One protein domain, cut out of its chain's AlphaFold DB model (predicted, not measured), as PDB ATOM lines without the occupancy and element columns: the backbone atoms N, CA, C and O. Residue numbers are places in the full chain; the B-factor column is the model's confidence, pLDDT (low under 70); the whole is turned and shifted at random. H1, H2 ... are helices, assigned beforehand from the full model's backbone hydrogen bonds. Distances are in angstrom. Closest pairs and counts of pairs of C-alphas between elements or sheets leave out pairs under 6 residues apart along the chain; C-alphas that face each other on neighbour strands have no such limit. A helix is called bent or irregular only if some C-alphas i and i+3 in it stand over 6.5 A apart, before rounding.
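Overview. This is residues 127 to 150 and 167 to 301 of the 420 residues of an uncharacterized protein of Candida albicans (strain SC5314 / ATCC MYA-2876) (UniProt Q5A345). Three pairs of helices are stacked one on the next, H1 with H2, H4 with H5, and H7 with H8, and H5 is in the core of this bundle. Short H3 lies at the end of the bundle where H2 ends and H4 begins, and short H6 runs ahead of H7 and crosses the last part of H8. The printed part has 159 residues with eight named helices, H1 to H8 in order, and no named strand; its class is all helix. It is compact, with a radius of gyration of the C-alphas of 15.7 A and spans of 46 by 42 by 25 A.

Along the chain. H1, residues 127 to 149, starts with C-alpha 127 at (192.100, 247.793, 116.066) and is 32.9 A long from first to last C-alpha. H2, residues 167 to 189, is 32.8 A long. H3 is residues 191 to 198. H4, residues 213 to 228, is 22.5 A long, and H5, residues 236 to 252, is 24.5 A long, with C-alpha 236 at (179.470, 253.940, 139.042). H6 is residues 254 to 263 and H7 residues 266 to 275. H8, residues 281 to 299, is 25.1 A long and ends with C-alpha 299 at (159.407, 264.989, 121.049); it is irregular, but only just: C-alphas 296 and 299 are 6.53 A apart.

Arrangement. H1, H2, H4, H5, H7 and H8 form an up and down bundle, each running against the one before it. H1 touches H2 with residues 131 to 141 alone, at a steep tilt of 39 degrees; the closest C-alphas, of Ile 138 and Ser 176, are 6.6 A apart. H2 and H3 touch only at the corner, closest at the C-alphas of Ile 187 and Phe 194, 4.6 A. H5 is the hub, touching four helices. H2 and H5 run the same way at a shallow tilt of 19 degrees, with the closest C-alphas, of Glu 177 and Leu 238, 5.4 A apart. H4 and H5 are a helical hairpin, closest at the C-alphas of Val 220 and Leu 242, 6.3 A. H5 and H8 touch at a shallow tilt of 29 degrees, closest at the C-alphas of Asn 240 and Ser 283, 5.2 A. H6 is about perpendicular to H8, at 76 degrees, with the C-alphas of Gln 258 and Val 298 closest, 6.2 A. H7 and H8 are a hairpin too, closest at the C-alphas of Leu 273 and Lys 284, 6.7 A. H1 and H8, among others, are apart. Each O i to N i+4 pair is within hydrogen-bond range in H1, H2, H3, H4 and H7; the counts are 12 of 13 in H5, 5 of 6 in H6 and 14 of 15 in H8.

Size, cuts and confidence. The farthest C-alphas, of Ala 167 and Asn 203, are 47.9 A apart. Residues 151 to 166 are not printed, and C-alphas 150 and 167 are 20.1 A apart across the cut. The link from H3 to H4, residues 199 to 212, is long. Mean pLDDT of the printed part is 90.6; residues 149 to 150, 202, 204 to 209 and 277 to 278 are under 70.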
ATOM      1  N   ILE A 127     192.564 247.797 114.662       96.06
ATOM      2  CA  ILE A 127     192.100 247.793 116.066       96.06
ATOM      3  C   ILE A 127     190.634 247.364 116.212       96.06
ATOM      4  O   ILE A 127     190.271 246.728 117.201       96.06
ATOM      5  N   TRP A 128     189.783 247.650 115.224       95.43
ATOM      6  CA  TRP A 128     188.362 247.316 115.298       95.43
ATOM      7  C   TRP A 128     188.108 245.804 115.381       95.43
ATOM      8  O   TRP A 128     187.233 245.368 116.126       95.43
ATOM      9  N   THR A 129     188.919 244.984 114.708       94.18
ATOM     10  CA  THR A 129     188.828 243.516 114.811       94.18
ATOM     11  C   THR A 129     189.125 243.048 116.239       94.18
ATOM     12  O   THR A 129     188.452 242.167 116.781       94.18
ATOM     13  N   ILE A 130     190.118 243.666 116.886       94.95
ATOM     14  CA  ILE A 130     190.464 243.407 118.288       94.95
ATOM     15  C   ILE A 130     189.308 243.839 119.203       94.95
ATOM     16  O   ILE A 130     188.959 243.111 120.136       94.95
ATOM     17  N   VAL A 131     188.685 244.986 118.924       95.90
ATOM     18  CA  VAL A 131     187.520 245.486 119.664       95.90
ATOM     19  C   VAL A 131     186.343 244.515 119.560       95.90
ATOM     20  O   VAL A 131     185.814 244.104 120.591       95.90
ATOM     21  N   GLU A 132     185.969 244.074 118.356       94.79
ATOM     22  CA  GLU A 132     184.856 243.135 118.136       94.79
ATOM     23  C   GLU A 132     185.063 241.807 118.879       94.79
ATOM     24  O   GLU A 132     184.160 241.317 119.567       94.79
ATOM     25  N   ASN A 133     186.274 241.250 118.815       93.85
ATOM     26  CA  ASN A 133     186.610 240.009 119.512       93.85
ATOM     27  C   ASN A 133     186.467 240.142 121.035       93.85
ATOM     28  O   ASN A 133     185.970 239.230 121.702       93.85
ATOM     29  N   ASN A 134     186.896 241.271 121.597       94.65
ATOM     30  CA  ASN A 134     186.862 241.502 123.038       94.65
ATOM     31  C   ASN A 134     185.475 241.932 123.543       94.65
ATOM     32  O   ASN A 134     185.073 241.500 124.624       94.65
ATOM     33  N   LEU A 135     184.685 242.645 122.732       96.05
ATOM     34  CA  LEU A 135     183.263 242.884 122.995       96.05
ATOM     35  C   LEU A 135     182.498 241.568 123.145       96.05
ATOM     36  O   LEU A 135     181.675 241.427 124.047       96.05
ATOM     37  N   ASN A 136     182.802 240.575 122.308       94.43
ATOM     38  CA  ASN A 136     182.151 239.272 122.390       94.43
ATOM     39  C   ASN A 136     182.488 238.545 123.711       94.43
ATOM     40  O   ASN A 136     181.602 237.992 124.363       94.43
ATOM     41  N   LYS A 137     183.747 238.619 124.176       93.03
ATOM     42  CA  LYS A 137     184.163 238.080 125.490       93.03
ATOM     43  C   LYS A 137     183.453 238.783 126.651       93.03
ATOM     44  O   LYS A 137     182.993 238.116 127.582       93.03
ATOM     45  N   ILE A 138     183.340 240.110 126.589       95.84
ATOM     46  CA  ILE A 138     182.630 240.922 127.585       95.84
ATOM     47  C   ILE A 138     181.150 240.532 127.623       95.84
ATOM     48  O   ILE A 138     180.623 240.254 128.698       95.84
ATOM     49  N   ASN A 139     180.502 240.417 126.463       95.83
ATOM     50  CA  ASN A 139     179.101 240.013 126.353       95.83
ATOM     51  C   ASN A 139     178.859 238.632 126.992       95.83
ATOM     52  O   ASN A 139     177.989 238.483 127.850       95.83
ATOM     53  N   ILE A 140     179.696 237.636 126.674       94.51
ATOM     54  CA  ILE A 140     179.636 236.302 127.300       94.51
ATOM     55  C   ILE A 140     179.783 236.395 128.828       94.51
ATOM     56  O   ILE A 140     179.018 235.767 129.565       94.51
ATOM     57  N   SER A 141     180.736 237.195 129.308       93.95
ATOM     58  CA  SER A 141     181.029 237.345 130.737       93.95
ATOM     59  C   SER A 141     179.873 237.996 131.499       93.95
ATOM     60  O   SER A 141     179.473 237.510 132.557       93.95
ATOM     61  N   PHE A 142     179.268 239.045 130.941       95.61
ATOM     62  CA  PHE A 142     178.103 239.693 131.539       95.61
ATOM     63  C   PHE A 142     176.850 238.821 131.488       95.61
ATOM     64  O   PHE A 142     176.120 238.764 132.477       95.61
ATOM     65  N   ASN A 143     176.617 238.081 130.402       92.14
ATOM     66  CA  ASN A 143     175.515 237.116 130.345       92.14
ATOM     67  C   ASN A 143     175.659 236.032 131.413       92.14
ATOM     68  O   ASN A 143     174.671 235.645 132.039       92.14
ATOM     69  N   TYR A 144     176.885 235.567 131.667       90.70
ATOM     70  CA  TYR A 144     177.153 234.661 132.777       90.70
ATOM     71  C   TYR A 144     176.795 235.306 134.126       90.70
ATOM     72  O   TYR A 144     176.081 234.686 134.911       90.70
ATOM     73  N   LEU A 145     177.212 236.554 134.381       90.13
ATOM     74  CA  LEU A 145     176.873 237.276 135.617       90.13
ATOM     75  C   LEU A 145     175.362 237.447 135.813       90.13
ATOM     76  O   LEU A 145     174.840 237.127 136.881       90.13
ATOM     77  N   MET A 146     174.653 237.912 134.783       87.02
ATOM     78  CA  MET A 146     173.211 238.166 134.842       87.02
ATOM     79  C   MET A 146     172.418 236.877 135.092       87.02
ATOM     80  O   MET A 146     171.533 236.841 135.947       87.02
ATOM     81  N   ASN A 147     172.773 235.785 134.410       84.97
ATOM     82  CA  ASN A 147     172.125 234.486 134.615       84.97
ATOM     83  C   ASN A 147     172.486 233.850 135.965       84.97
ATOM     84  O   ASN A 147     171.696 233.079 136.510       84.97
ATOM     85  N   HIS A 148     173.666 234.145 136.513       78.38
ATOM     86  CA  HIS A 148     174.070 233.615 137.810       78.38
ATOM     87  C   HIS A 148     173.388 234.348 138.975       78.38
ATOM     88  O   HIS A 148     172.986 233.681 139.927       78.38
ATOM     89  N   ASN A 149     173.197 235.671 138.885       69.87
ATOM     90  CA  ASN A 149     172.465 236.457 139.890       69.87
ATOM     91  C   ASN A 149     170.966 236.117 139.931       69.87
ATOM     92  O   ASN A 149     170.383 236.043 141.005       69.87
ATOM     93  N   ASN A 150     170.338 235.856 138.780       56.83
ATOM     94  CA  ASN A 150     168.908 235.516 138.731       56.83
ATOM     95  C   ASN A 150     168.581 234.141 139.348       56.83
ATOM     96  O   ASN A 150     167.429 233.873 139.666       56.83
ATOM     97  N   ALA A 167     186.943 240.298 143.033       86.45
ATOM     98  CA  ALA A 167     188.076 240.664 142.186       86.45
ATOM     99  C   ALA A 167     187.816 240.423 140.689       86.45
ATOM    100  O   ALA A 167     188.042 241.320 139.897       86.45
ATOM    101  N   LYS A 168     187.259 239.269 140.293       88.26
ATOM    102  CA  LYS A 168     186.968 238.979 138.877       88.26
ATOM    103  C   LYS A 168     185.875 239.870 138.298       88.26
ATOM    104  O   LYS A 168     185.944 240.245 137.136       88.26
ATOM    105  N   ILE A 169     184.861 240.194 139.103       91.14
ATOM    106  CA  ILE A 169     183.804 241.132 138.697       91.14
ATOM    107  C   ILE A 169     184.411 242.518 138.470       91.14
ATOM    108  O   ILE A 169     184.133 243.148 137.456       91.14
ATOM    109  N   GLN A 170     185.273 242.956 139.387       91.44
ATOM    110  CA  GLN A 170     185.969 244.231 139.280       91.44
ATOM    111  C   GLN A 170     186.867 244.286 138.031       91.44
ATOM    112  O   GLN A 170     186.752 245.227 137.253       91.44
ATOM    113  N   SER A 171     187.651 243.234 137.770       91.68
ATOM    114  CA  SER A 171     188.468 243.110 136.555       91.68
ATOM    115  C   SER A 171     187.628 243.151 135.274       91.68
ATOM    116  O   SER A 171     188.014 243.801 134.308       91.68
ATOM    117  N   LEU A 172     186.451 242.510 135.250       94.76
ATOM    118  CA  LEU A 172     185.538 242.608 134.104       94.76
ATOM    119  C   LEU A 172     185.043 244.043 133.900       94.76
ATOM    120  O   LEU A 172     184.923 244.490 132.760       94.76
ATOM    121  N   TYR A 173     184.732 244.757 134.983       96.31
ATOM    122  CA  TYR A 173     184.251 246.134 134.892       96.31
ATOM    123  C   TYR A 173     185.336 247.061 134.352       96.31
ATOM    124  O   TYR A 173     185.064 247.803 133.415       96.31
ATOM    125  N   GLU A 174     186.560 246.945 134.864       94.33
ATOM    126  CA  GLU A 174     187.730 247.684 134.371       94.33
ATOM    127  C   GLU A 174     188.024 247.368 132.903       94.33
ATOM    128  O   GLU A 174     188.224 248.274 132.098       94.33
ATOM    129  N   PHE A 175     187.974 246.088 132.523       95.53
ATOM    130  CA  PHE A 175     188.162 245.680 131.135       95.53
ATOM    131  C   PHE A 175     187.138 246.326 130.200       95.53
ATOM    132  O   PHE A 175     187.476 246.841 129.132       95.53
ATOM    133  N   SER A 176     185.873 246.284 130.615       97.33
ATOM    134  CA  SER A 176     184.754 246.779 129.820       97.33
ATOM    135  C   SER A 176     184.809 248.284 129.678       97.33
ATOM    136  O   SER A 176     184.615 248.802 128.586       97.33
ATOM    137  N   GLU A 177     185.124 248.977 130.764       96.16
ATOM    138  CA  GLU A 177     185.315 250.414 130.767       96.16
ATOM    139  C   GLU A 177     186.440 250.826 129.813       96.16
ATOM    140  O   GLU A 177     186.193 251.623 128.915       96.16
ATOM    141  N   ASN A 178     187.626 250.211 129.913       95.21
ATOM    142  CA  ASN A 178     188.737 250.505 129.003       95.21
ATOM    143  C   ASN A 178     188.325 250.325 127.531       95.21
ATOM    144  O   ASN A 178     188.666 251.153 126.683       95.21
ATOM    145  N   LEU A 179     187.569 249.264 127.225       96.52
ATOM    146  CA  LEU A 179     187.117 248.988 125.864       96.52
ATOM    147  C   LEU A 179     186.044 249.974 125.382       96.52
ATOM    148  O   LEU A 179     186.117 250.438 124.245       96.52
ATOM    149  N   PHE A 180     185.059 250.310 126.215       97.57
ATOM    150  CA  PHE A 180     184.032 251.282 125.846       97.57
ATOM    151  C   PHE A 180     184.620 252.683 125.710       97.57
ATOM    152  O   PHE A 180     184.320 253.346 124.724       97.57
ATOM    153  N   THR A 181     185.528 253.106 126.594       95.13
ATOM    154  CA  THR A 181     186.245 254.375 126.427       95.13
ATOM    155  C   THR A 181     187.026 254.397 125.115       95.13
ATOM    156  O   THR A 181     186.953 255.389 124.395       95.13
ATOM    157  N   LEU A 182     187.706 253.301 124.747       95.36
ATOM    158  CA  LEU A 182     188.367 253.180 123.443       95.36
ATOM    159  C   LEU A 182     187.382 253.352 122.280       95.36
ATOM    160  O   LEU A 182     187.668 254.112 121.359       95.36
ATOM    161  N   ILE A 183     186.220 252.694 122.327       95.85
ATOM    162  CA  ILE A 183     185.177 252.849 121.304       95.85
ATOM    163  C   ILE A 183     184.736 254.307 121.206       95.85
ATOM    164  O   ILE A 183     184.680 254.830 120.097       95.85
ATOM    165  N   ILE A 184     184.469 254.963 122.338       95.01
ATOM    166  CA  ILE A 184     184.083 256.374 122.361       95.01
ATOM    167  C   ILE A 184     185.176 257.216 121.691       95.01
ATOM    168  O   ILE A 184     184.866 257.987 120.795       95.01
ATOM    169  N   MET A 185     186.450 257.052 122.068       93.10
ATOM    170  CA  MET A 185     187.554 257.819 121.470       93.10
ATOM    171  C   MET A 185     187.649 257.607 119.955       93.10
ATOM    172  O   MET A 185     187.757 258.576 119.210       93.10
ATOM    173  N   LEU A 186     187.537 256.359 119.491       94.08
ATOM    174  CA  LEU A 186     187.546 256.023 118.067       94.08
ATOM    175  C   LEU A 186     186.439 256.761 117.295       94.08
ATOM    176  O   LEU A 186     186.721 257.384 116.274       94.08
ATOM    177  N   ILE A 187     185.194 256.712 117.779       92.34
ATOM    178  CA  ILE A 187     184.047 257.287 117.056       92.34
ATOM    179  C   ILE A 187     183.960 258.814 117.172       92.34
ATOM    180  O   ILE A 187     183.398 259.444 116.283       92.34
ATOM    181  N   THR A 188     184.494 259.418 118.239       90.05
ATOM    182  CA  THR A 188     184.426 260.877 118.435       90.05
ATOM    183  C   THR A 188     185.558 261.628 117.737       90.05
ATOM    184  O   THR A 188     185.409 262.810 117.430       90.05
ATOM    185  N   SER A 189     186.698 260.976 117.489       88.29
ATOM    186  CA  SER A 189     187.900 261.657 116.993       88.29
ATOM    187  C   SER A 189     188.044 261.675 115.471       88.29
ATOM    188  O   SER A 189     188.670 262.593 114.947       88.29
ATOM    189  N   ASP A 190     187.471 260.712 114.744       87.80
ATOM    190  CA  ASP A 190     187.575 260.647 113.281       87.80
ATOM    191  C   ASP A 190     186.222 260.304 112.643       87.80
ATOM    192  O   ASP A 190     185.591 259.290 112.939       87.80
ATOM    193  N   GLU A 191     185.786 261.152 111.711       89.68
ATOM    194  CA  GLU A 191     184.521 260.984 110.992       89.68
ATOM    195  C   GLU A 191     184.498 259.735 110.113       89.68
ATOM    196  O   GLU A 191     183.466 259.085 110.001       89.68
ATOM    197  N   ARG A 192     185.639 259.343 109.543       90.78
ATOM    198  CA  ARG A 192     185.752 258.128 108.725       90.78
ATOM    199  C   ARG A 192     185.509 256.884 109.570       90.78
ATOM    200  O   ARG A 192     184.914 255.921 109.091       90.78
ATOM    201  N   ILE A 193     185.972 256.911 110.821       92.64
ATOM    202  CA  ILE A 193     185.754 255.834 111.787       92.64
ATOM    203  C   ILE A 193     184.278 255.792 112.178       92.64
ATOM    204  O   ILE A 193     183.664 254.725 112.134       92.64
ATOM    205  N   PHE A 194     183.692 256.950 112.492       92.18
ATOM    206  CA  PHE A 194     182.264 257.067 112.768       92.18
ATOM    207  C   PHE A 194     181.414 256.500 111.621       92.18
ATOM    208  O   PHE A 194     180.614 255.589 111.841       92.18
ATOM    209  N   ASP A 195     181.634 256.974 110.393       90.01
ATOM    210  CA  ASP A 195     180.887 256.562 109.203       90.01
ATOM    211  C   ASP A 195     181.039 255.060 108.932       90.01
ATOM    212  O   ASP A 195     180.061 254.387 108.606       90.01
ATOM    213  N   PHE A 196     182.238 254.497 109.132       90.63
ATOM    214  CA  PHE A 196     182.467 253.057 109.015       90.63
ATOM    215  C   PHE A 196     181.648 252.260 110.037       90.63
ATOM    216  O   PHE A 196     180.975 251.289 109.682       90.63
ATOM    217  N   VAL A 197     181.688 252.658 111.311       90.87
ATOM    218  CA  VAL A 197     181.009 251.944 112.401       90.87
ATOM    219  C   VAL A 197     179.484 252.073 112.279       90.87
ATOM    220  O   VAL A 197     178.753 251.102 112.510       90.87
ATOM    221  N   PHE A 198     178.997 253.232 111.835       89.23
ATOM    222  CA  PHE A 198     177.588 253.463 111.514       89.23
ATOM    223  C   PHE A 198     177.160 252.919 110.143       89.23
ATOM    224  O   PHE A 198     175.965 252.889 109.851       89.23
ATOM    225  N   ASN A 199     178.101 252.423 109.337       86.55
ATOM    226  CA  ASN A 199     177.862 251.908 107.991       86.55
ATOM    227  C   ASN A 199     177.139 252.926 107.082       86.55
ATOM    228  O   ASN A 199     176.199 252.583 106.355       86.55
ATOM    229  N   ILE A 200     177.576 254.184 107.158       79.78
ATOM    230  CA  ILE A 200     177.071 255.315 106.376       79.78
ATOM    231  C   ILE A 200     177.796 255.325 105.029       79.78
ATOM    232  O   ILE A 200     179.023 255.251 104.959       79.78
ATOM    233  N   ASN A 201     177.044 255.373 103.932       71.15
ATOM    234  CA  ASN A 201     177.609 255.462 102.589       71.15
ATOM    235  C   ASN A 201     177.989 256.909 102.222       71.15
ATOM    236  O   ASN A 201     177.635 257.862 102.909       71.15
ATOM    237  N   SER A 202     178.667 257.094 101.084       68.43
ATOM    238  CA  SER A 202     179.108 258.418 100.608       68.43
ATOM    239  C   SER A 202     177.972 259.428 100.376       68.43
ATOM    240  O   SER A 202     178.244 260.618 100.258       68.43
ATOM    241  N   ASN A 203     176.718 258.970 100.303       70.46
ATOM    242  CA  ASN A 203     175.536 259.823 100.167       70.46
ATOM    243  C   ASN A 203     174.902 260.182 101.527       70.46
ATOM    244  O   ASN A 203     173.897 260.887 101.552       70.46
ATOM    245  N   GLY A 204     175.463 259.710 102.646       65.65
ATOM    246  CA  GLY A 204     174.928 259.922 103.993       65.65
ATOM    247  C   GLY A 204     173.814 258.948 104.397       65.65
ATOM    248  O   GLY A 204     173.160 259.164 105.414       65.65
ATOM    249  N   GLU A 205     173.574 257.886 103.622       67.05
ATOM    250  CA  GLU A 205     172.531 256.891 103.893       67.05
ATOM    251  C   GLU A 205     173.116 255.607 104.501       67.05
ATOM    252  O   GLU A 205     174.227 255.190 104.170       67.05
ATOM    253  N   ASN A 206     172.351 254.936 105.367       65.51
ATOM    254  CA  ASN A 206     172.754 253.652 105.945       65.51
ATOM    255  C   ASN A 206     172.766 252.550 104.870       65.51
ATOM    256  O   ASN A 206     171.781 252.362 104.151       65.51
ATOM    257  N   ASN A 207     173.838 251.760 104.798       64.50
ATOM    258  CA  ASN A 207     173.862 250.552 103.970       64.50
ATOM    259  C   ASN A 207     172.915 249.464 104.522       64.50
ATOM    260  O   ASN A 207     172.615 249.398 105.715       64.50
ATOM    261  N   THR A 208     172.489 248.535 103.660       61.75
ATOM    262  CA  THR A 208     171.545 247.447 103.998       61.75
ATOM    263  C   THR A 208     172.093 246.397 104.977       61.75
ATOM    264  O   THR A 208     171.325 245.582 105.484       61.75
ATOM    265  N   GLY A 209     173.400 246.397 105.257       59.74
ATOM    266  CA  GLY A 209     174.091 245.373 106.052       59.74
ATOM    267  C   GLY A 209     173.930 245.470 107.574       59.74
ATOM    268  O   GLY A 209     174.584 244.711 108.284       59.74
ATOM    269  N   GLY A 210     173.100 246.390 108.079       73.92
ATOM    270  CA  GLY A 210     173.104 246.774 109.494       73.92
ATOM    271  C   GLY A 210     174.371 247.559 109.854       73.92
ATOM    272  O   GLY A 210     175.391 247.469 109.168       73.92
ATOM    273  N   ASN A 211     174.310 248.374 110.902       84.84
ATOM    274  CA  ASN A 211     175.495 249.073 111.393       84.84
ATOM    275  C   ASN A 211     176.184 248.246 112.498       84.84
ATOM    276  O   ASN A 211     175.567 247.382 113.128       84.84
ATOM    277  N   LYS A 212     177.481 248.478 112.720       90.98
ATOM    278  CA  LYS A 212     178.269 247.734 113.719       90.98
ATOM    279  C   LYS A 212     177.994 248.212 115.148       90.98
ATOM    280  O   LYS A 212     178.232 247.463 116.092       90.98
ATOM    281  N   ILE A 213     177.477 249.431 115.305       92.44
ATOM    282  CA  ILE A 213     177.189 250.033 116.611       92.44
ATOM    283  C   ILE A 213     175.908 249.494 117.256       92.44
ATOM    284  O   ILE A 213     175.815 249.413 118.473       92.44
ATOM    285  N   ASP A 214     174.936 249.055 116.464       92.00
ATOM    286  CA  ASP A 214     173.633 248.568 116.905       92.00
ATOM    287  C   ASP A 214     173.715 247.427 117.929       92.00
ATOM    288  O   ASP A 214     173.103 247.557 118.993       92.00
ATOM    289  N   PRO A 215     174.448 246.320 117.682       93.24
ATOM    290  CA  PRO A 215     174.588 245.263 118.683       93.24
ATOM    291  C   PRO A 215     175.297 245.750 119.953       93.24
ATOM    292  O   PRO A 215     174.976 245.277 121.043       93.24
ATOM    293  N   ILE A 216     176.217 246.712 119.832       95.98
ATOM    294  CA  ILE A 216     176.923 247.314 120.971       95.98
ATOM    295  C   ILE A 216     175.932 248.119 121.813       95.98
ATOM    296  O   ILE A 216     175.835 247.902 123.014       95.98
ATOM    297  N   VAL A 217     175.132 248.977 121.182       95.84
ATOM    298  CA  VAL A 217     174.101 249.787 121.846       95.84
ATOM    299  C   VAL A 217     173.070 248.897 122.526       95.84
ATOM    300  O   VAL A 217     172.754 249.121 123.688       95.84
ATOM    301  N   GLN A 218     172.573 247.858 121.851       95.34
ATOM    302  CA  GLN A 218     171.622 246.919 122.455       95.34
ATOM    303  C   GLN A 218     172.208 246.232 123.691       95.34
ATOM    304  O   GLN A 218     171.535 246.110 124.714       95.34
ATOM    305  N   PHE A 219     173.478 245.833 123.623       97.12
ATOM    306  CA  PHE A 219     174.174 245.272 124.770       97.12
ATOM    307  C   PHE A 219     174.299 246.292 125.912       97.12
ATOM    308  O   PHE A 219     173.925 245.982 127.042       97.12
ATOM    309  N   VAL A 220     174.721 247.524 125.628       98.17
ATOM    310  CA  VAL A 220     174.839 248.596 126.628       98.17
ATOM    311  C   VAL A 220     173.499 248.908 127.296       98.17
ATOM    312  O   VAL A 220     173.419 248.927 128.524       98.17
ATOM    313  N   LEU A 221     172.428 249.061 126.515       98.03
ATOM    314  CA  LEU A 221     171.077 249.269 127.038       98.03
ATOM    315  C   LEU A 221     170.631 248.100 127.929       98.03
ATOM    316  O   LEU A 221     170.029 248.330 128.973       98.03
ATOM    317  N   SER A 222     170.977 246.856 127.578       96.77
ATOM    318  CA  SER A 222     170.657 245.687 128.410       96.77
ATOM    319  C   SER A 222     171.388 245.683 129.760       96.77
ATOM    320  O   SER A 222     170.816 245.260 130.770       96.77
ATOM    321  N   LEU A 223     172.629 246.185 129.807       97.62
ATOM    322  CA  LEU A 223     173.393 246.322 131.047       97.62
ATOM    323  C   LEU A 223     172.801 247.414 131.939       97.62
ATOM    324  O   LEU A 223     172.625 247.186 133.137       97.62
ATOM    325  N   ILE A 224     172.455 248.567 131.358       97.40
ATOM    326  CA  ILE A 224     171.806 249.672 132.075       97.40
ATOM    327  C   ILE A 224     170.434 249.228 132.594       97.40
ATOM    328  O   ILE A 224     170.154 249.415 133.776       97.40
ATOM    329  N   ASP A 225     169.604 248.572 131.772       96.20
ATOM    330  CA  ASP A 225     168.306 248.041 132.213       96.20
ATOM    331  C   ASP A 225     168.483 247.028 133.355       96.20
ATOM    332  O   ASP A 225     167.798 247.082 134.378       96.20
ATOM    333  N   SER A 226     169.457 246.126 133.240       95.21
ATOM    334  CA  SER A 226     169.765 245.173 134.310       95.21
ATOM    335  C   SER A 226     170.228 245.868 135.592       95.21
ATOM    336  O   SER A 226     169.928 245.383 136.686       95.21
ATOM    337  N   HIS A 227     170.908 247.011 135.472       93.96
ATOM    338  CA  HIS A 227     171.329 247.831 136.600       93.96
ATOM    339  C   HIS A 227     170.170 248.485 137.331       93.96
ATOM    340  O   HIS A 227     169.990 248.247 138.526       93.96
ATOM    341  N   ILE A 228     169.340 249.234 136.609       93.76
ATOM    342  CA  ILE A 228     168.197 249.941 137.196       93.76
ATOM    343  C   ILE A 228     167.134 248.970 137.740       93.76
ATOM    344  O   ILE A 228     166.376 249.319 138.640       93.76
ATOM    345  N   ASN A 229     167.098 247.728 137.242       92.30
ATOM    346  CA  ASN A 229     166.237 246.653 137.749       92.30
ATOM    347  C   ASN A 229     166.864 245.807 138.868       92.30
ATOM    348  O   ASN A 229     166.297 244.776 139.227       92.30
ATOM    349  N   ASN A 230     168.028 246.188 139.401       88.34
ATOM    350  CA  ASN A 230     168.742 245.451 140.453       88.34
ATOM    351  C   ASN A 230     169.110 243.993 140.099       88.34
ATOM    352  O   ASN A 230     169.400 243.197 140.990       88.34
ATOM    353  N   LYS A 231     169.148 243.628 138.812       88.78
ATOM    354  CA  LYS A 231     169.620 242.309 138.346       88.78
ATOM    355  C   LYS A 231     171.150 242.240 138.299       88.78
ATOM    356  O   LYS A 231     171.750 241.178 138.475       88.78
ATOM    357  N   LEU A 232     171.795 243.385 138.069       90.79
ATOM    358  CA  LEU A 232     173.245 243.521 137.961       90.79
ATOM    359  C   LEU A 232     173.715 244.844 138.572       90.79
ATOM    360  O   LEU A 232     173.371 245.915 138.095       90.79
ATOM    361  N   ARG A 233     174.579 244.818 139.586       90.77
ATOM    362  CA  ARG A 233     175.139 246.060 140.137       90.77
ATOM    363  C   ARG A 233     176.450 246.433 139.445       90.77
ATOM    364  O   ARG A 233     177.501 245.899 139.801       90.77
ATOM    365  N   LEU A 234     176.385 247.345 138.480       93.63
ATOM    366  CA  LEU A 234     177.548 247.957 137.838       93.63
ATOM    367  C   LEU A 234     178.306 248.860 138.825       93.63
ATOM    368  O   LEU A 234     177.729 249.349 139.804       93.63
ATOM    369  N   SER A 235     179.600 249.074 138.580       92.17
ATOM    370  CA  SER A 235     180.324 250.180 139.213       92.17
ATOM    371  C   SER A 235     179.806 251.511 138.660       92.17
ATOM    372  O   SER A 235     179.402 251.574 137.498       92.17
ATOM    373  N   LYS A 236     179.847 252.579 139.475       90.93
ATOM    374  CA  LYS A 236     179.470 253.940 139.042       90.93
ATOM    375  C   LYS A 236     180.211 254.336 137.765       90.93
ATOM    376  O   LYS A 236     179.621 254.769 136.792       90.93
ATOM    377  N   LYS A 237     181.509 254.062 137.748       91.14
ATOM    378  CA  LYS A 237     182.402 254.371 136.641       91.14
ATOM    379  C   LYS A 237     182.027 253.684 135.331       91.14
ATOM    380  O   LYS A 237     181.874 254.356 134.322       91.14
ATOM    381  N   LEU A 238     181.790 252.369 135.360       95.60
ATOM    382  CA  LEU A 238     181.332 251.662 134.167       95.60
ATOM    383  C   LEU A 238     179.964 252.189 133.727       95.60
ATOM    384  O   LEU A 238     179.765 252.437 132.546       95.60
ATOM    385  N   PHE A 239     179.035 252.397 134.663       95.78
ATOM    386  CA  PHE A 239     177.726 252.969 134.351       95.78
ATOM    387  C   PHE A 239     177.840 254.341 133.663       95.78
ATOM    388  O   PHE A 239     177.171 254.575 132.658       95.78
ATOM    389  N   ASN A 240     178.751 255.193 134.131       94.73
ATOM    390  CA  ASN A 240     179.043 256.489 133.526       94.73
ATOM    391  C   ASN A 240     179.612 256.353 132.120       94.73
ATOM    392  O   ASN A 240     179.089 256.991 131.218       94.73
ATOM    393  N   THR A 241     180.596 255.480 131.897       96.18
ATOM    394  CA  THR A 241     181.152 255.227 130.556       96.18
ATOM    395  C   THR A 241     180.096 254.693 129.585       96.18
ATOM    396  O   THR A 241     180.091 255.034 128.403       96.18
ATOM    397  N   LEU A 242     179.166 253.863 130.066       98.18
ATOM    398  CA  LEU A 242     178.053 253.375 129.253       98.18
ATOM    399  C   LEU A 242     177.095 254.507 128.852       98.18
ATOM    400  O   LEU A 242     176.675 254.566 127.696       98.18
ATOM    401  N   LEU A 243     176.763 255.408 129.781       97.52
ATOM    402  CA  LEU A 243     175.949 256.589 129.486       97.52
ATOM    403  C   LEU A 243     176.686 257.594 128.598       97.52
ATOM    404  O   LEU A 243     176.074 258.147 127.690       97.52
ATOM    405  N   GLU A 244     177.988 257.784 128.810       96.58
ATOM    406  CA  GLU A 244     178.851 258.614 127.972       96.58
ATOM    407  C   GLU A 244     178.806 258.128 126.523       96.58
ATOM    408  O   GLU A 244     178.573 258.927 125.623       96.58
ATOM    409  N   LEU A 245     178.936 256.817 126.281       97.21
ATOM    410  CA  LEU A 245     178.817 256.263 124.932       97.21
ATOM    411  C   LEU A 245     177.471 256.619 124.293       97.21
ATOM    412  O   LEU A 245     177.438 257.069 123.151       97.21
ATOM    413  N   LEU A 246     176.361 256.424 125.007       97.73
ATOM    414  CA  LEU A 246     175.030 256.722 124.472       97.73
ATOM    415  C   LEU A 246     174.836 258.218 124.203       97.73
ATOM    416  O   LEU A 246     174.240 258.571 123.188       97.73
ATOM    417  N   PHE A 247     175.371 259.074 125.071       96.93
ATOM    418  CA  PHE A 247     175.372 260.522 124.896       96.93
ATOM    419  C   PHE A 247     176.194 260.948 123.673       96.93
ATOM    420  O   PHE A 247     175.699 261.671 122.818       96.93
ATOM    421  N   GLN A 248     177.418 260.443 123.521       94.35
ATOM    422  CA  GLN A 248     178.275 260.764 122.373       94.35
ATOM    423  C   GLN A 248     177.668 260.276 121.048       94.35
ATOM    424  O   GLN A 248     177.812 260.903 120.006       94.35
ATOM    425  N   LEU A 249     176.931 259.164 121.065       94.22
ATOM    426  CA  LEU A 249     176.179 258.717 119.892       94.22
ATOM    427  C   LEU A 249     174.948 259.603 119.626       94.22
ATOM    428  O   LEU A 249     174.601 259.827 118.461       94.22
ATOM    429  N   SER A 250     174.285 260.114 120.673       94.57
ATOM    430  CA  SER A 250     173.115 260.992 120.537       94.57
ATOM    431  C   SER A 250     173.471 262.375 120.000       94.57
ATOM    432  O   SER A 250     172.658 262.970 119.299       94.57
ATOM    433  N   THR A 251     174.687 262.861 120.257       91.49
ATOM    434  CA  THR A 251     175.175 264.147 119.738       91.49
ATOM    435  C   THR A 251     175.570 264.088 118.253       91.49
ATOM    436  O   THR A 251     175.596 265.116 117.573       91.49
ATOM    437  N   GLU A 252     175.845 262.895 117.720       86.82
ATOM    438  CA  GLU A 252     176.408 262.722 116.374       86.82
ATOM    439  C   GLU A 252     175.398 262.243 115.313       86.82
ATOM    440  O   GLU A 252     175.631 262.434 114.113       86.82
ATOM    441  N   SER A 253     174.269 261.631 115.710       86.63
ATOM    442  CA  SER A 253     173.330 261.006 114.763       86.63
ATOM    443  C   SER A 253     171.845 261.158 115.118       86.63
ATOM    444  O   SER A 253     171.322 260.536 116.039       86.63
ATOM    445  N   ILE A 254     171.111 261.892 114.273       89.41
ATOM    446  CA  ILE A 254     169.644 262.031 114.360       89.41
ATOM    447  C   ILE A 254     168.944 260.668 114.222       89.41
ATOM    448  O   ILE A 254     168.019 260.361 114.974       89.41
ATOM    449  N   SER A 255     169.389 259.828 113.280       87.46
ATOM    450  CA  SER A 255     168.788 258.506 113.057       87.46
ATOM    451  C   SER A 255     168.997 257.578 114.256       87.46
ATOM    452  O   SER A 255     168.111 256.787 114.592       87.46
ATOM    453  N   PHE A 256     170.128 257.720 114.953       90.79
ATOM    454  CA  PHE A 256     170.371 257.040 116.216       90.79
ATOM    455  C   PHE A 256     169.394 257.497 117.297       90.79
ATOM    456  O   PHE A 256     168.747 256.647 117.899       90.79
ATOM    457  N   VAL A 257     169.216 258.804 117.503       93.55
ATOM    458  CA  VAL A 257     168.298 259.336 118.529       93.55
ATOM    459  C   VAL A 257     166.854 258.885 118.290       93.55
ATOM    460  O   VAL A 257     166.163 258.472 119.223       93.55
ATOM    461  N   GLN A 258     166.406 258.871 117.032       92.47
ATOM    462  CA  GLN A 258     165.089 258.339 116.668       92.47
ATOM    463  C   GLN A 258     164.942 256.869 117.067       92.47
ATOM    464  O   GLN A 258     163.944 256.490 117.680       92.47
ATOM    465  N   LYS A 259     165.948 256.037 116.781       91.05
ATOM    466  CA  LYS A 259     165.950 254.629 117.194       91.05
ATOM    467  C   LYS A 259     165.967 254.490 118.718       91.05
ATOM    468  O   LYS A 259     165.181 253.719 119.273       91.05
ATOM    469  N   LEU A 260     166.818 255.276 119.374       93.19
ATOM    470  CA  LEU A 260     167.042 255.292 120.814       93.19
ATOM    471  C   LEU A 260     165.753 255.577 121.599       93.19
ATOM    472  O   LEU A 260     165.516 254.970 122.645       93.19
ATOM    473  N   SER A 261     164.886 256.441 121.059       94.13
ATOM    474  CA  SER A 261     163.600 256.805 121.670       94.13
ATOM    475  C   SER A 261     162.636 255.630 121.873       94.13
ATOM    476  O   SER A 261     161.792 255.676 122.761       94.13
ATOM    477  N   THR A 262     162.772 254.563 121.079       93.53
ATOM    478  CA  THR A 262     161.879 253.391 121.125       93.53
ATOM    479  C   THR A 262     162.524 252.154 121.744       93.53
ATOM    480  O   THR A 262     161.835 251.171 122.009       93.53
ATOM    481  N   SER A 263     163.840 252.172 121.967       92.26
ATOM    482  CA  SER A 263     164.594 250.992 122.401       92.26
ATOM    483  C   SER A 263     164.746 250.860 123.915       92.26
ATOM    484  O   SER A 263     165.243 249.835 124.375       92.26
ATOM    485  N   PHE A 264     164.398 251.893 124.684       96.53
ATOM    486  CA  PHE A 264     164.702 251.957 126.110       96.53
ATOM    487  C   PHE A 264     163.701 252.825 126.883       96.53
ATOM    488  O   PHE A 264     163.135 253.768 126.336       96.53
ATOM    489  N   ASP A 265     163.495 252.502 128.161       95.64
ATOM    490  CA  ASP A 265     162.617 253.240 129.075       95.64
ATOM    491  C   ASP A 265     163.400 254.370 129.765       95.64
ATOM    492  O   ASP A 265     164.000 254.200 130.833       95.64
ATOM    493  N   TRP A 266     163.445 255.527 129.101       95.47
ATOM    494  CA  TRP A 266     164.178 256.708 129.567       95.47
ATOM    495  C   TRP A 266     163.576 257.320 130.831       95.47
ATOM    496  O   TRP A 266     164.328 257.756 131.703       95.47
ATOM    497  N   ASP A 267     162.250 257.283 130.972       94.06
ATOM    498  CA  ASP A 267     161.557 257.785 132.161       94.06
ATOM    499  C   ASP A 267     161.978 257.005 133.406       94.06
ATOM    500  O   ASP A 267     162.232 257.581 134.466       94.06
ATOM    501  N   LYS A 268     162.113 255.683 133.279       95.33
ATOM    502  CA  LYS A 268     162.576 254.823 134.366       95.33
ATOM    503  C   LYS A 268     164.026 255.086 134.760       95.33
ATOM    504  O   LYS A 268     164.330 255.091 135.953       95.33
ATOM    505  N   LEU A 269     164.918 255.324 133.797       96.07
ATOM    506  CA  LEU A 269     166.291 255.739 134.098       96.07
ATOM    507  C   LEU A 269     166.318 257.110 134.787       96.07
ATOM    508  O   LEU A 269     167.023 257.271 135.782       96.07
ATOM    509  N   GLY A 270     165.502 258.063 134.329       94.58
ATOM    510  CA  GLY A 270     165.337 259.357 134.987       94.58
ATOM    511  C   GLY A 270     164.878 259.220 136.440       94.58
ATOM    512  O   GLY A 270     165.494 259.785 137.342       94.58
ATOM    513  N   GLN A 271     163.855 258.398 136.694       93.63
ATOM    514  CA  GLN A 271     163.373 258.105 138.049       93.63
ATOM    515  C   GLN A 271     164.449 257.445 138.914       93.63
ATOM    516  O   GLN A 271     164.613 257.819 140.073       93.63
ATOM    517  N   PHE A 272     165.204 256.494 138.359       93.62
ATOM    518  CA  PHE A 272     166.314 255.852 139.055       93.62
ATOM    519  C   PHE A 272     167.355 256.886 139.515       93.62
ATOM    520  O   PHE A 272     167.668 256.943 140.706       93.62
ATOM    521  N   LEU A 273     167.807 257.765 138.615       93.04
ATOM    522  CA  LEU A 273     168.806 258.800 138.914       93.04
ATOM    523  C   LEU A 273     168.298 259.892 139.869       93.04
ATOM    524  O   LEU A 273     169.092 260.499 140.588       93.04
ATOM    525  N   GLN A 274     166.988 260.144 139.893       86.47
ATOM    526  CA  GLN A 274     166.356 261.066 140.842       86.47
ATOM    527  C   GLN A 274     166.132 260.435 142.224       86.47
ATOM    528  O   GLN A 274     166.157 261.145 143.229       86.47
ATOM    529  N   SER A 275     165.901 259.121 142.287       84.41
ATOM    530  CA  SER A 275     165.565 258.414 143.531       84.41
ATOM    531  C   SER A 275     166.736 258.292 144.509       84.41
ATOM    532  O   SER A 275     166.517 258.266 145.720       84.41
ATOM    533  N   ASP A 276     167.969 258.255 144.001       74.44
ATOM    534  CA  ASP A 276     169.178 258.183 144.817       74.44
ATOM    535  C   ASP A 276     169.943 259.508 144.757       74.44
ATOM    536  O   ASP A 276     170.671 259.812 143.806       74.44
ATOM    537  N   ALA A 277     169.805 260.309 145.817       66.82
ATOM    538  CA  ALA A 277     170.539 261.562 145.959       66.82
ATOM    539  C   ALA A 277     172.071 261.365 145.916       66.82
ATOM    540  O   ALA A 277     172.776 262.308 145.566       66.82
ATOM    541  N   ASN A 278     172.574 260.157 146.214       65.94
ATOM    542  CA  ASN A 278     174.002 259.821 146.224       65.94
ATOM    543  C   ASN A 278     174.527 259.283 144.883       65.94
ATOM    544  O   ASN A 278     175.711 258.922 144.785       65.94
ATOM    545  N   TYR A 279     173.667 259.175 143.865       75.01
ATOM    546  CA  TYR A 279     174.134 258.865 142.521       75.01
ATOM    547  C   TYR A 279     174.907 260.063 141.954       75.01
ATOM    548  O   TYR A 279     174.517 261.218 142.166       75.01
ATOM    549  N   ASP A 280     176.030 259.772 141.300       83.58
ATOM    550  CA  ASP A 280     177.055 260.753 140.943       83.58
ATOM    551  C   ASP A 280     176.585 261.760 139.888       83.58
ATOM    552  O   ASP A 280     175.661 261.512 139.106       83.58
ATOM    553  N   SER A 281     177.234 262.920 139.886       89.79
ATOM    554  CA  SER A 281     176.875 264.059 139.041       89.79
ATOM    555  C   SER A 281     177.052 263.750 137.551       89.79
ATOM    556  O   SER A 281     176.245 264.184 136.728       89.79
ATOM    557  N   THR A 282     178.061 262.947 137.209       92.41
ATOM    558  CA  THR A 282     178.414 262.578 135.834       92.41
ATOM    559  C   THR A 282     177.286 261.832 135.125       92.41
ATOM    560  O   THR A 282     176.859 262.241 134.044       92.41
ATOM    561  N   SER A 283     176.722 260.793 135.750       93.65
ATOM    562  CA  SER A 283     175.580 260.061 135.180       93.65
ATOM    563  C   SER A 283     174.379 260.966 134.864       93.65
ATOM    564  O   SER A 283     173.730 260.814 133.825       93.65
ATOM    565  N   LYS A 284     174.099 261.939 135.741       94.33
ATOM    566  CA  LYS A 284     172.985 262.883 135.603       94.33
ATOM    567  C   LYS A 284     173.215 263.827 134.434       94.33
ATOM    568  O   LYS A 284     172.258 264.131 133.726       94.33
ATOM    569  N   ILE A 285     174.454 264.261 134.208       94.94
ATOM    570  CA  ILE A 285     174.809 265.108 133.064       94.94
ATOM    571  C   ILE A 285     174.580 264.350 131.756       94.94
ATOM    572  O   ILE A 285     173.840 264.838 130.902       94.94
ATOM    573  N   TYR A 286     175.121 263.135 131.616       96.50
ATOM    574  CA  TYR A 286     174.946 262.353 130.387       96.50
ATOM    575  C   TYR A 286     173.487 261.982 130.127       96.50
ATOM    576  O   TYR A 286     173.014 262.119 129.000       96.50
ATOM    577  N   TYR A 287     172.737 261.585 131.161       96.96
ATOM    578  CA  TYR A 287     171.299 261.348 131.031       96.96
ATOM    579  C   TYR A 287     170.560 262.593 130.527       96.96
ATOM    580  O   TYR A 287     169.778 262.498 129.584       96.96
ATOM    581  N   ASN A 288     170.821 263.761 131.121       96.90
ATOM    582  CA  ASN A 288     170.176 265.005 130.712       96.90
ATOM    583  C   ASN A 288     170.567 265.423 129.288       96.90
ATOM    584  O   ASN A 288     169.719 265.932 128.560       96.90
ATOM    585  N   GLY A 289     171.803 265.155 128.862       97.37
ATOM    586  CA  GLY A 289     172.235 265.340 127.477       97.37
ATOM    587  C   GLY A 289     171.466 264.451 126.496       97.37
ATOM    588  O   GLY A 289     170.952 264.940 125.493       97.37
ATOM    589  N   ILE A 290     171.304 263.162 126.815       97.53
ATOM    590  CA  ILE A 290     170.507 262.231 125.999       97.53
ATOM    591  C   ILE A 290     169.036 262.662 125.969       97.53
ATOM    592  O   ILE A 290     168.414 262.694 124.905       97.53
ATOM    593  N   PHE A 291     168.473 263.014 127.126       97.38
ATOM    594  CA  PHE A 291     167.095 263.484 127.232       97.38
ATOM    595  C   PHE A 291     166.875 264.763 126.420       97.38
ATOM    596  O   PHE A 291     165.881 264.864 125.705       97.38
ATOM    597  N   PHE A 292     167.823 265.701 126.450       97.39
ATOM    598  CA  PHE A 292     167.796 266.880 125.592       97.39
ATOM    599  C   PHE A 292     167.750 266.501 124.105       97.39
ATOM    600  O   PHE A 292     166.847 266.959 123.405       97.39
ATOM    601  N   SER A 293     168.627 265.603 123.638       96.90
ATOM    602  CA  SER A 293     168.595 265.120 122.248       96.90
ATOM    603  C   SER A 293     167.243 264.491 121.882       96.90
ATOM    604  O   SER A 293     166.720 264.730 120.793       96.90
ATOM    605  N   LEU A 294     166.633 263.714 122.787       96.77
ATOM    606  CA  LEU A 294     165.296 263.138 122.584       96.77
ATOM    607  C   LEU A 294     164.214 264.222 122.475       96.77
ATOM    608  O   LEU A 294     163.327 264.119 121.625       96.77
ATOM    609  N   VAL A 295     164.287 265.267 123.303       95.64
ATOM    610  CA  VAL A 295     163.347 266.394 123.249       95.64
ATOM    611  C   VAL A 295     163.478 267.149 121.927       95.64
ATOM    612  O   VAL A 295     162.471 267.363 121.252       95.64
ATOM    613  N   GLU A 296     164.702 267.507 121.543       94.18
ATOM    614  CA  GLU A 296     164.990 268.299 120.345       94.18
ATOM    615  C   GLU A 296     164.622 267.557 119.048       94.18
ATOM    616  O   GLU A 296     164.047 268.138 118.124       94.18
ATOM    617  N   ILE A 297     164.939 266.262 118.962       94.17
ATOM    618  CA  ILE A 297     164.817 265.501 117.711       94.17
ATOM    619  C   ILE A 297     163.480 264.769 117.597       94.17
ATOM    620  O   ILE A 297     162.938 264.676 116.493       94.17
ATOM    621  N   VAL A 298     162.967 264.205 118.694       94.66
ATOM    622  CA  VAL A 298     161.833 263.266 118.653       94.66
ATOM    623  C   VAL A 298     160.565 263.893 119.203       94.66
ATOM    624  O   VAL A 298     159.534 263.836 118.539       94.66
ATOM    625  N   LEU A 299     160.618 264.472 120.406       93.86
ATOM    626  CA  LEU A 299     159.407 264.989 121.049       93.86
ATOM    627  C   LEU A 299     158.923 266.289 120.409       93.86
ATOM    628  O   LEU A 299     157.712 266.452 120.285       93.86
ATOM    629  N   GLN A 300     159.843 267.188 120.034       91.41
ATOM    630  CA  GLN A 300     159.556 268.491 119.413       91.41
ATOM    631  C   GLN A 300     158.329 269.176 120.047       91.41
ATOM    632  O   GLN A 300     157.295 269.359 119.397       91.41
ATOM    633  N   PRO A 301     158.397 269.461 121.361       91.14
ATOM    634  CA  PRO A 301     157.241 269.872 122.144       91.14
ATOM    635  C   PRO A 301     156.611 271.160 121.606       91.14
ATOM    636  O   PRO A 301     157.279 272.176 121.430       91.14
TER     637      PRO A 301